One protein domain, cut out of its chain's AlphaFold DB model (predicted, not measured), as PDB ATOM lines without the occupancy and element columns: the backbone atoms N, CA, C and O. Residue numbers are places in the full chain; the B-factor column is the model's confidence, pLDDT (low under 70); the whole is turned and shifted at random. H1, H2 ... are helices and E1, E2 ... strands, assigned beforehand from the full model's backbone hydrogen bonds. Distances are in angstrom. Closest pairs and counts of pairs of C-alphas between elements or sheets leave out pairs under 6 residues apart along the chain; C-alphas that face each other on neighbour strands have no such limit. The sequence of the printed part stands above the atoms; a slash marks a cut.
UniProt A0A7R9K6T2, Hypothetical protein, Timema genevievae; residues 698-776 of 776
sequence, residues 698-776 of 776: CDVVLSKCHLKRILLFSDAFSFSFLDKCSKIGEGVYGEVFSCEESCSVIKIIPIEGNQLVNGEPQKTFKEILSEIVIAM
ATOM      1  N   CYS A 698     231.149 268.928 228.348       97.56
ATOM      2  CA  CYS A 698     230.490 269.221 229.620       97.56
ATOM      3  C   CYS A 698     230.693 268.079 230.629       97.56
ATOM      4  O   CYS A 698     231.154 268.329 231.741       97.56
ATOM      5  N   ASP A 699     230.449 266.828 230.225       97.56
ATOM      6  CA  ASP A 699     230.613 265.646 231.085       97.56
ATOM      7  C   ASP A 699     232.062 265.484 231.553       97.56
ATOM      8  O   ASP A 699     232.322 265.189 232.720       97.56
ATOM      9  N   VAL A 700     233.027 265.739 230.662       97.38
ATOM     10  CA  VAL A 700     234.456 265.717 231.000       97.38
ATOM     11  C   VAL A 700     234.803 266.823 232.005       97.38
ATOM     12  O   VAL A 700     235.532 266.558 232.961       97.38
ATOM     13  N   VAL A 701     234.266 268.038 231.848       97.50
ATOM     14  CA  VAL A 701     234.453 269.136 232.817       97.50
ATOM     15  C   VAL A 701     233.822 268.802 234.173       97.50
ATOM     16  O   VAL A 701     234.503 268.901 235.193       97.50
ATOM     17  N   LEU A 702     232.569 268.337 234.200       97.44
ATOM     18  CA  LEU A 702     231.871 267.930 235.425       97.44
ATOM     19  C   LEU A 702     232.624 266.803 236.152       97.44
ATOM     20  O   LEU A 702     232.899 266.920 237.347       97.44
ATOM     21  N   SER A 703     233.059 265.778 235.415       96.88
ATOM     22  CA  SER A 703     233.870 264.665 235.921       96.88
ATOM     23  C   SER A 703     235.193 265.133 236.544       96.88
ATOM     24  O   SER A 703     235.526 264.727 237.661       96.88
ATOM     25  N   LYS A 704     235.920 266.060 235.895       96.81
ATOM     26  CA  LYS A 704     237.146 266.661 236.462       96.81
ATOM     27  C   LYS A 704     236.879 267.525 237.695       96.81
ATOM     28  O   LYS A 704     237.715 267.557 238.590       96.81
ATOM     29  N   CYS A 705     235.722 268.177 237.783       96.12
ATOM     30  CA  CYS A 705     235.295 268.905 238.979       96.12
ATOM     31  C   CYS A 705     234.724 268.000 240.092       96.12
ATOM     32  O   CYS A 705     234.359 268.514 241.146       96.12
ATOM     33  N   HIS A 706     234.649 266.679 239.881       96.25
ATOM     34  CA  HIS A 706     233.976 265.716 240.765       96.25
ATOM     35  C   HIS A 706     232.485 266.032 241.006       96.25
ATOM     36  O   HIS A 706     231.933 265.740 242.067       96.25
ATOM     37  N   LEU A 707     231.821 266.618 240.006       97.00
ATOM     38  CA  LEU A 707     230.401 266.961 240.024       97.00
ATOM     39  C   LEU A 707     229.599 266.030 239.105       97.00
ATOM     40  O   LEU A 707     230.068 265.625 238.047       97.00
ATOM     41  N   LYS A 708     228.353 265.731 239.493       96.56
ATOM     42  CA  LYS A 708     227.379 264.994 238.658       96.56
ATOM     43  C   LYS A 708     226.449 265.913 237.853       96.56
ATOM     44  O   LYS A 708     225.725 265.441 236.989       96.56
ATOM     45  N   ARG A 709     226.424 267.209 238.180       96.94
ATOM     46  CA  ARG A 709     225.621 268.259 237.534       96.94
ATOM     47  C   ARG A 709     226.233 269.632 237.810       96.94
ATOM     48  O   ARG A 709     227.004 269.775 238.758       96.94
ATOM     49  N   ILE A 710     225.838 270.637 237.033       96.62
ATOM     50  CA  ILE A 710     226.118 272.047 237.341       96.62
ATOM     51  C   ILE A 710     225.420 272.415 238.665       96.62
ATOM     52  O   ILE A 710     224.296 271.979 238.919       96.62
ATOM     53  N   LEU A 711     226.097 273.187 239.519       97.25
ATOM     54  CA  LEU A 711     225.575 273.680 240.801       97.25
ATOM     55  C   LEU A 711     225.194 275.160 240.706       97.25
ATOM     56  O   LEU A 711     225.808 275.910 239.945       97.25
ATOM     57  N   LEU A 712     224.224 275.598 241.512       96.75
ATOM     58  CA  LEU A 712     223.945 277.023 241.681       96.75
ATOM     59  C   LEU A 712     224.997 277.666 242.600       96.75
ATOM     60  O   LEU A 712     225.610 277.001 243.437       96.75
ATOM     61  N   PHE A 713     225.177 278.986 242.495       94.31
ATOM     62  CA  PHE A 713     226.090 279.728 243.377       94.31
ATOM     63  C   PHE A 713     225.729 279.587 244.865       94.31
ATOM     64  O   PHE A 713     226.637 279.549 245.688       94.31
ATOM     65  N   SER A 714     224.438 279.448 245.191       94.88
ATOM     66  CA  SER A 714     223.917 279.149 246.537       94.88
ATOM     67  C   SER A 714     224.376 277.803 247.097       94.88
ATOM     68  O   SER A 714     224.501 277.649 248.309       94.88
ATOM     69  N   ASP A 715     224.598 276.831 246.214       95.94
ATOM     70  CA  ASP A 715     224.896 275.444 246.572       95.94
ATOM     71  C   ASP A 715     226.415 275.259 246.715       95.94
ATOM     72  O   ASP A 715     226.888 274.485 247.542       95.94
ATOM     73  N   ALA A 716     227.181 275.998 245.903       94.38
ATOM     74  CA  ALA A 716     228.638 276.035 245.942       94.38
ATOM     75  C   ALA A 716     229.195 276.951 247.051       94.38
ATOM     76  O   ALA A 716     230.270 276.677 247.588       94.38
ATOM     77  N   PHE A 717     228.485 278.034 247.397       94.50
ATOM     78  CA  PHE A 717     228.937 279.047 248.352       94.50
ATOM     79  C   PHE A 717     227.782 279.566 249.221       94.50
ATOM     80  O   PHE A 717     226.763 280.029 248.714       94.50
ATOM     81  N   SER A 718     227.962 279.586 250.546       94.75
ATOM     82  CA  SER A 718     227.003 280.252 251.433       94.75
ATOM     83  C   SER A 718     227.055 281.774 251.256       94.75
ATOM     84  O   SER A 718     228.126 282.346 251.047       94.75
ATOM     85  N   PHE A 719     225.919 282.459 251.429       94.06
ATOM     86  CA  PHE A 719     225.870 283.930 251.412       94.06
ATOM     87  C   PHE A 719     226.896 284.546 252.377       94.06
ATOM     88  O   PHE A 719     227.701 285.373 251.970       94.06
ATOM     89  N   SER A 720     226.999 284.002 253.594       93.88
ATOM     90  CA  SER A 720     227.981 284.402 254.614       93.88
ATOM     91  C   SER A 720     229.458 284.266 254.210       93.88
ATOM     92  O   SER A 720     230.318 284.859 254.860       93.88
ATOM     93  N   PHE A 721     229.770 283.479 253.177       94.69
ATOM     94  CA  PHE A 721     231.104 283.363 252.587       94.69
ATOM     95  C   PHE A 721     231.279 284.358 251.429       94.69
ATOM     96  O   PHE A 721     232.327 284.997 251.325       94.69
ATOM     97  N   LEU A 722     230.243 284.543 250.601       93.88
ATOM     98  CA  LEU A 722     230.219 285.532 249.515       93.88
ATOM     99  C   LEU A 722     230.305 286.974 250.044       93.88
ATOM    100  O   LEU A 722     231.084 287.760 249.512       93.88
ATOM    101  N   ASP A 723     229.628 287.289 251.153       95.00
ATOM    102  CA  ASP A 723     229.678 288.592 251.844       95.00
ATOM    103  C   ASP A 723     231.103 288.998 252.279       95.00
ATOM    104  O   ASP A 723     231.383 290.170 252.530       95.00
ATOM    105  N   LYS A 724     232.019 288.024 252.377       95.62
ATOM    106  CA  LYS A 724     233.419 288.189 252.810       95.62
ATOM    107  C   LYS A 724     234.414 288.097 251.645       95.62
ATOM    108  O   LYS A 724     235.627 288.082 251.863       95.62
ATOM    109  N   CYS A 725     233.913 288.030 250.410       97.06
ATOM    110  CA  CYS A 725     234.710 288.007 249.190       97.06
ATOM    111  C   CYS A 725     234.950 289.430 248.668       97.06
ATOM    112  O   CYS A 725     234.040 290.104 248.195       97.06
ATOM    113  N   SER A 726     236.205 289.876 248.687       97.38
ATOM    114  CA  SER A 726     236.620 291.158 248.099       97.38
ATOM    115  C   SER A 726     237.204 290.946 246.700       97.38
ATOM    116  O   SER A 726     238.024 290.049 246.506       97.38
ATOM    117  N   LYS A 727     236.817 291.750 245.699       97.88
ATOM    118  CA  LYS A 727     237.423 291.680 244.356       97.88
ATOM    119  C   LYS A 727     238.871 292.180 244.424       97.88
ATOM    120  O   LYS A 727     239.113 293.346 244.728       97.88
ATOM    121  N   ILE A 728     239.828 291.296 244.139       97.88
ATOM    122  CA  ILE A 728     241.277 291.579 244.153       97.88
ATOM    123  C   ILE A 728     241.893 291.657 242.753       97.88
ATOM    124  O   ILE A 728     243.053 292.047 242.616       97.88
ATOM    125  N   GLY A 729     241.150 291.271 241.716       97.62
ATOM    126  CA  GLY A 729     241.640 291.279 240.347       97.62
ATOM    127  C   GLY A 729     240.542 291.097 239.307       97.62
ATOM    128  O   GLY A 729     239.404 290.736 239.602       97.62
ATOM    129  N   GLU A 730     240.928 291.352 238.068       97.81
ATOM    130  CA  GLU A 730     240.104 291.260 236.870       97.81
ATOM    131  C   GLU A 730     241.013 290.827 235.717       97.81
ATOM    132  O   GLU A 730     242.219 291.095 235.727       97.81
ATOM    133  N   GLY A 731     240.447 290.142 234.735       95.56
ATOM    134  CA  GLY A 731     241.119 289.812 233.493       95.56
ATOM    135  C   GLY A 731     240.118 289.644 232.360       95.56
ATOM    136  O   GLY A 731     238.907 289.691 232.556       95.56
ATOM    137  N   VAL A 732     240.650 289.409 231.164       96.00
ATOM    138  CA  VAL A 732     239.877 289.260 229.922       96.00
ATOM    139  C   VAL A 732     238.683 288.304 230.081       96.00
ATOM    140  O   VAL A 732     237.565 288.656 229.742       96.00
ATOM    141  N   TYR A 733     238.896 287.137 230.692       92.50
ATOM    142  CA  TYR A 733     237.873 286.092 230.824       92.50
ATOM    143  C   TYR A 733     237.134 286.083 232.178       92.50
ATOM    144  O   TYR A 733     236.576 285.054 232.545       92.50
ATOM    145  N   GLY A 734     237.165 287.169 232.962       96.00
ATOM    146  CA  GLY A 734     236.395 287.273 234.211       96.00
ATOM    147  C   GLY A 734     237.158 287.833 235.414       96.00
ATOM    148  O   GLY A 734     238.096 288.620 235.281       96.00
ATOM    149  N   GLU A 735     236.734 287.450 236.617       97.94
ATOM    150  CA  GLU A 735     237.031 288.175 237.860       97.94
ATOM    151  C   GLU A 735     237.737 287.317 238.917       97.94
ATOM    152  O   GLU A 735     237.643 286.088 238.918       97.94
ATOM    153  N   VAL A 736     238.457 287.974 239.835       97.62
ATOM    154  CA  VAL A 736     239.215 287.321 240.910       97.62
ATOM    155  C   VAL A 736     238.880 287.949 242.261       97.62
ATOM    156  O   VAL A 736     239.072 289.149 242.466       97.62
ATOM    157  N   PHE A 737     238.444 287.119 243.205       97.94
ATOM    158  CA  PHE A 737     238.052 287.507 244.558       97.94
ATOM    159  C   PHE A 737     238.943 286.842 245.612       97.94
ATOM    160  O   PHE A 737     239.429 285.731 245.416       97.94
ATOM    161  N   SER A 738     239.133 287.507 246.748       97.38
ATOM    162  CA  SER A 738     239.768 286.965 247.949       97.38
ATOM    163  C   SER A 738     238.736 286.884 249.064       97.38
ATOM    164  O   SER A 738     238.210 287.913 249.490       97.38
ATOM    165  N   CYS A 739     238.488 285.677 249.568       96.25
ATOM    166  CA  CYS A 739     237.752 285.470 250.808       96.25
ATOM    167  C   CYS A 739     238.753 285.491 251.970       96.25
ATOM    168  O   CYS A 739     239.593 284.594 252.087       96.25
ATOM    169  N   GLU A 740     238.699 286.527 252.812       90.56
ATOM    170  CA  GLU A 740     239.670 286.703 253.906       90.56
ATOM    171  C   GLU A 740     239.618 285.542 254.909       90.56
ATOM    172  O   GLU A 740     240.652 284.998 255.300       90.56
ATOM    173  N   GLU A 741     238.404 285.120 255.262       87.31
ATOM    174  CA  GLU A 741     238.113 284.138 256.312       87.31
ATOM    175  C   GLU A 741     238.636 282.728 255.991       87.31
ATOM    176  O   GLU A 741     239.065 281.997 256.880       87.31
ATOM    177  N   SER A 742     238.678 282.371 254.706       88.88
ATOM    178  CA  SER A 742     239.251 281.109 254.212       88.88
ATOM    179  C   SER A 742     240.671 281.264 253.651       88.88
ATOM    180  O   SER A 742     241.245 280.291 253.160       88.88
ATOM    181  N   CYS A 743     241.229 282.485 253.664       92.38
ATOM    182  CA  CYS A 743     242.468 282.868 252.971       92.38
ATOM    183  C   CYS A 743     242.552 282.377 251.508       92.38
ATOM    184  O   CYS A 743     243.649 282.144 250.989       92.38
ATOM    185  N   SER A 744     241.400 282.192 250.858       93.94
ATOM    186  CA  SER A 744     241.278 281.524 249.561       93.94
ATOM    187  C   SER A 744     240.951 282.514 248.447       93.94
ATOM    188  O   SER A 744     240.238 283.498 248.649       93.94
ATOM    189  N   VAL A 745     241.474 282.230 247.254       95.81
ATOM    190  CA  VAL A 745     241.241 283.026 246.045       95.81
ATOM    191  C   VAL A 745     240.258 282.292 245.142       95.81
ATOM    192  O   VAL A 745     240.503 281.153 244.753       95.81
ATOM    193  N   ILE A 746     239.166 282.965 244.793       96.25
ATOM    194  CA  ILE A 746     238.121 282.484 243.889       96.25
ATOM    195  C   ILE A 746     238.341 283.165 242.541       96.25
ATOM    196  O   ILE A 746     238.530 284.381 242.490       96.25
ATOM    197  N   LYS A 747     238.288 282.407 241.446       96.88
ATOM    198  CA  LYS A 747     238.269 282.960 240.090       96.88
ATOM    199  C   LYS A 747     236.949 282.583 239.428       96.88
ATOM    200  O   LYS A 747     236.633 281.400 239.352       96.88
ATOM    201  N   ILE A 748     236.199 283.578 238.964       97.25
ATOM    202  CA  ILE A 748     234.924 283.386 238.268       97.25
ATOM    203  C   ILE A 748     235.163 283.628 236.777       97.25
ATOM    204  O   ILE A 748     235.634 284.695 236.389       97.25
ATOM    205  N   ILE A 749     234.860 282.619 235.959       97.62
ATOM    206  CA  ILE A 749     235.000 282.638 234.498       97.62
ATOM    207  C   ILE A 749     233.648 282.236 233.900       97.62
ATOM    208  O   ILE A 749     233.244 281.086 234.082       97.62
ATOM    209  N   PRO A 750     232.938 283.144 233.211       97.88
ATOM    210  CA  PRO A 750     231.768 282.786 232.416       97.88
ATOM    211  C   PRO A 750     232.154 281.876 231.237       97.88
ATOM    212  O   PRO A 750     233.187 282.092 230.593       97.88
ATOM    213  N   ILE A 751     231.332 280.860 230.977       98.06
ATOM    214  CA  ILE A 751     231.521 279.861 229.916       98.06
ATOM    215  C   ILE A 751     230.196 279.586 229.196       98.06
ATOM    216  O   ILE A 751     229.135 279.738 229.800       98.06
ATOM    217  N   GLU A 752     230.267 279.177 227.926       97.88
ATOM    218  CA  GLU A 752     229.119 278.809 227.062       97.88
ATOM    219  C   GLU A 752     228.038 279.900 226.856       97.88
ATOM    220  O   GLU A 752     226.998 279.654 226.247       97.88
ATOM    221  N   GLY A 753     228.256 281.131 227.330       97.06
ATOM    222  CA  GLY A 753     227.341 282.251 227.120       97.06
ATOM    223  C   GLY A 753     227.666 283.082 225.873       97.06
ATOM    224  O   GLY A 753     228.785 283.554 225.693       97.06
ATOM    225  N   ASN A 754     226.643 283.379 225.068       97.62
ATOM    226  CA  ASN A 754     226.748 284.192 223.844       97.62
ATOM    227  C   ASN A 754     227.052 285.694 224.079       97.62
ATOM    228  O   ASN A 754     227.129 286.464 223.123       97.62
ATOM    229  N   GLN A 755     227.167 286.147 225.332       97.00
ATOM    230  CA  GLN A 755     227.431 287.551 225.673       97.00
ATOM    231  C   GLN A 755     228.932 287.793 225.848       97.00
ATOM    232  O   GLN A 755     229.573 287.076 226.613       97.00
ATOM    233  N   LEU A 756     229.475 288.834 225.208       97.19
ATOM    234  CA  LEU A 756     230.876 289.223 225.385       97.19
ATOM    235  C   LEU A 756     231.155 289.637 226.839       97.19
ATOM    236  O   LEU A 756     230.441 290.466 227.407       97.19
ATOM    237  N   VAL A 757     232.229 289.104 227.417       96.69
ATOM    238  CA  VAL A 757     232.714 289.417 228.767       96.69
ATOM    239  C   VAL A 757     234.012 290.199 228.625       96.69
ATOM    240  O   VAL A 757     234.946 289.754 227.968       96.69
ATOM    241  N   ASN A 758     234.046 291.409 229.186       96.62
ATOM    242  CA  ASN A 758     235.169 292.353 229.090       96.62
ATOM    243  C   ASN A 758     235.663 292.636 227.648       96.62
ATOM    244  O   ASN A 758     236.773 293.127 227.458       96.62
ATOM    245  N   GLY A 759     234.814 292.378 226.643       97.50
ATOM    246  CA  GLY A 759     235.080 292.574 225.213       97.50
ATOM    247  C   GLY A 759     235.279 291.286 224.404       97.50
ATOM    248  O   GLY A 759     235.095 291.326 223.193       97.50
ATOM    249  N   GLU A 760     235.572 290.155 225.051       98.19
ATOM    250  CA  GLU A 760     235.870 288.874 224.389       98.19
ATOM    251  C   GLU A 760     234.718 287.858 224.527       98.19
ATOM    252  O   GLU A 760     233.900 287.972 225.447       98.19
ATOM    253  N   PRO A 761     234.615 286.850 223.640       97.88
ATOM    254  CA  PRO A 761     233.666 285.752 223.803       97.88
ATOM    255  C   PRO A 761     233.974 284.905 225.049       97.88
ATOM    256  O   PRO A 761     235.111 284.821 225.520       97.88
ATOM    257  N   GLN A 762     232.942 284.251 225.582       98.31
ATOM    258  CA  GLN A 762     233.093 283.318 226.700       98.31
ATOM    259  C   GLN A 762     233.770 282.028 226.234       98.31
ATOM    260  O   GLN A 762     233.602 281.607 225.090       98.31
ATOM    261  N   LYS A 763     234.523 281.382 227.129       98.19
ATOM    262  CA  LYS A 763     235.174 280.103 226.814       98.19
ATOM    263  C   LYS A 763     234.137 278.990 226.663       98.19
ATOM    264  O   LYS A 763     233.174 278.929 227.424       98.19
ATOM    265  N   THR A 764     234.395 278.051 225.766       98.31
ATOM    266  CA  THR A 764     233.688 276.764 225.724       98.31
ATOM    267  C   THR A 764     234.181 275.810 226.822       98.31
ATOM    268  O   THR A 764     235.298 275.954 227.340       98.31
ATOM    269  N   PHE A 765     233.405 274.764 227.124       98.31
ATOM    270  CA  PHE A 765     233.796 273.635 227.975       98.31
ATOM    271  C   PHE A 765     235.138 273.024 227.538       98.31
ATOM    272  O   PHE A 765     235.966 272.659 228.374       98.31
ATOM    273  N   LYS A 766     235.394 272.960 226.222       97.94
ATOM    274  CA  LYS A 766     236.640 272.422 225.656       97.94
ATOM    275  C   LYS A 766     237.857 273.294 225.981       97.94
ATOM    276  O   LYS A 766     238.937 272.766 226.238       97.94
ATOM    277  N   GLU A 767     237.697 274.614 225.990       97.94
ATOM    278  CA  GLU A 767     238.783 275.558 226.272       97.94
ATOM    279  C   GLU A 767     239.050 275.696 227.774       97.94
ATOM    280  O   GLU A 767     240.211 275.683 228.197       97.94
ATOM    281  N   ILE A 768     237.999 275.783 228.600       97.81
ATOM    282  CA  ILE A 768     238.144 275.895 230.060       97.81
ATOM    283  C   ILE A 768     238.740 274.626 230.688       97.81
ATOM    284  O   ILE A 768     239.485 274.730 231.661       97.81
ATOM    285  N   LEU A 769     238.512 273.446 230.095       97.31
ATOM    286  CA  LEU A 769     239.084 272.174 230.549       97.31
ATOM    287  C   LEU A 769     240.617 272.226 230.690       97.31
ATOM    288  O   LEU A 769     241.164 271.668 231.640       97.31
ATOM    289  N   SER A 770     241.307 272.940 229.793       96.44
ATOM    290  CA  SER A 770     242.765 273.131 229.873       96.44
ATOM    291  C   SER A 770     243.196 273.883 231.140       96.44
ATOM    292  O   SER A 770     244.195 273.533 231.768       96.44
ATOM    293  N   GLU A 771     242.413 274.879 231.559       96.62
ATOM    294  CA  GLU A 771     242.663 275.665 232.765       96.62
ATOM    295  C   GLU A 771     242.309 274.862 234.025       96.62
ATOM    296  O   GLU A 771     243.067 274.897 234.990       96.62
ATOM    297  N   ILE A 772     241.234 274.062 233.988       96.62
ATOM    298  CA  ILE A 772     240.834 273.157 235.079       96.62
ATOM    299  C   ILE A 772     241.920 272.108 235.353       96.62
ATOM    300  O   ILE A 772     242.318 271.933 236.500       96.62
ATOM    301  N   VAL A 773     242.464 271.459 234.317       95.75
ATOM    302  CA  VAL A 773     243.518 270.436 234.473       95.75
ATOM    303  C   VAL A 773     244.822 271.016 235.048       95.75
ATOM    304  O   VAL A 773     245.551 270.306 235.734       95.75
ATOM    305  N   ILE A 774     245.097 272.309 234.838       95.69
ATOM    306  CA  ILE A 774     246.228 273.033 235.458       95.69
ATOM    307  C   ILE A 774     245.865 273.562 236.868       95.69
ATOM    308  O   ILE A 774     246.744 273.815 237.700       95.69
ATOM    309  N   ALA A 775     244.572 273.736 237.160       89.75
ATOM    310  CA  ALA A 775     244.049 274.225 238.437       89.75
ATOM    311  C   ALA A 775     243.952 273.152 239.540       89.75
ATOM    312  O   ALA A 775     243.856 273.526 240.711       89.75
ATOM    313  N   MET A 776     244.024 271.862 239.192       84.81
ATOM    314  CA  MET A 776     244.122 270.731 240.134       84.81
ATOM    315  C   MET A 776     245.553 270.569 240.664       84.81
ATOM    316  O   MET A 776     245.711 270.531 241.909       84.81
TER     317      MET A 776
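Overview. This is residues 698 to 776 of the 776 residues of the protein "Hypothetical protein" of Timema genevievae (UniProt A0A7R9K6T2). A three-stranded antiparallel sheet, E1 to E3, makes one side of the domain, and a pair of helices, H1 and H4, lying side by side makes another. Two short helices, H2 and H3, sit along the stretch that leads from H1 back to the sheet, and a long looping stretch, residues 749 to 764, leads from E3 to H4; no named helix covers the sheet. The printed part has 79 residues, with four named helices and three named strands in the order H1 H2 H3 E1 E2 E3 H4; the class is mixed, helices and strands, and the sheet order is E1, E2, E3. The whole is only just compact, close to loose, with a radius of gyration of the C-alphas of 13.4 A, and spans 33 by 32 by 22 A.

Along the chain. E1 is residues 725 to 731, 17.1 A from first to last C-alpha, and begins with C-alpha 725 at (234.710, 288.007, 249.190). E2 is residues 734 to 739, 16.7 A, and E3 is residues 744 to 748, 13.1 A. H4, the longest helix, is residues 765 to 775, 14.7 A, and ends with C-alpha 775 at (244.049, 274.225, 238.437). H1 is residues 698 to 704, 9.9 A, with C-alpha 698 at (230.490, 269.221, 229.620). H2, residues 713 to 716, measures 5.2 A and H3, residues 719 to 722, 5.0 A.

Arrangement. The strands form a meander, each the antiparallel neighbour of the one before, with E1 and E3 as edge strands. E1 and E2 are a hairpin at 151 degrees; N 728 and O 736 are within hydrogen-bond range at 2.8 A. E2 and E3 are a hairpin at 158 degrees; N 737 and O 746 are 2.8 A apart. H3 only just is on the sheet and only grazes it; the closest C-alphas of H3 and E2 are those of Phe 721 and Cys 739, 7.2 A apart. H2 is not on the sheet, and H2 and H3 meet only through their link. H1 and H4 are not on the sheet either. They touch, with the C-alphas of Cys 698 and Phe 765 closest at 5.8 A, and run the same way at a shallow tilt of 9 degrees. In H1 every O i to N i+4 pair is within hydrogen-bond range, in H4 5 of 7; H2 and H3 are too short for such a pair, and of their single O i to N i+3 pairs that of H3 is within range and that of H2 is not.

Size, cuts and confidence. The C-alphas farthest apart are those of Glu 741 and Asn 754, 34.4 A. The printed part has no cut and ends at residue 776, the chain's last. The link from E3 to H4 is long, 16 residues. Residues 715 to 720 stand free. The mean pLDDT of the printed part is 96.1, and no printed residue is under 70.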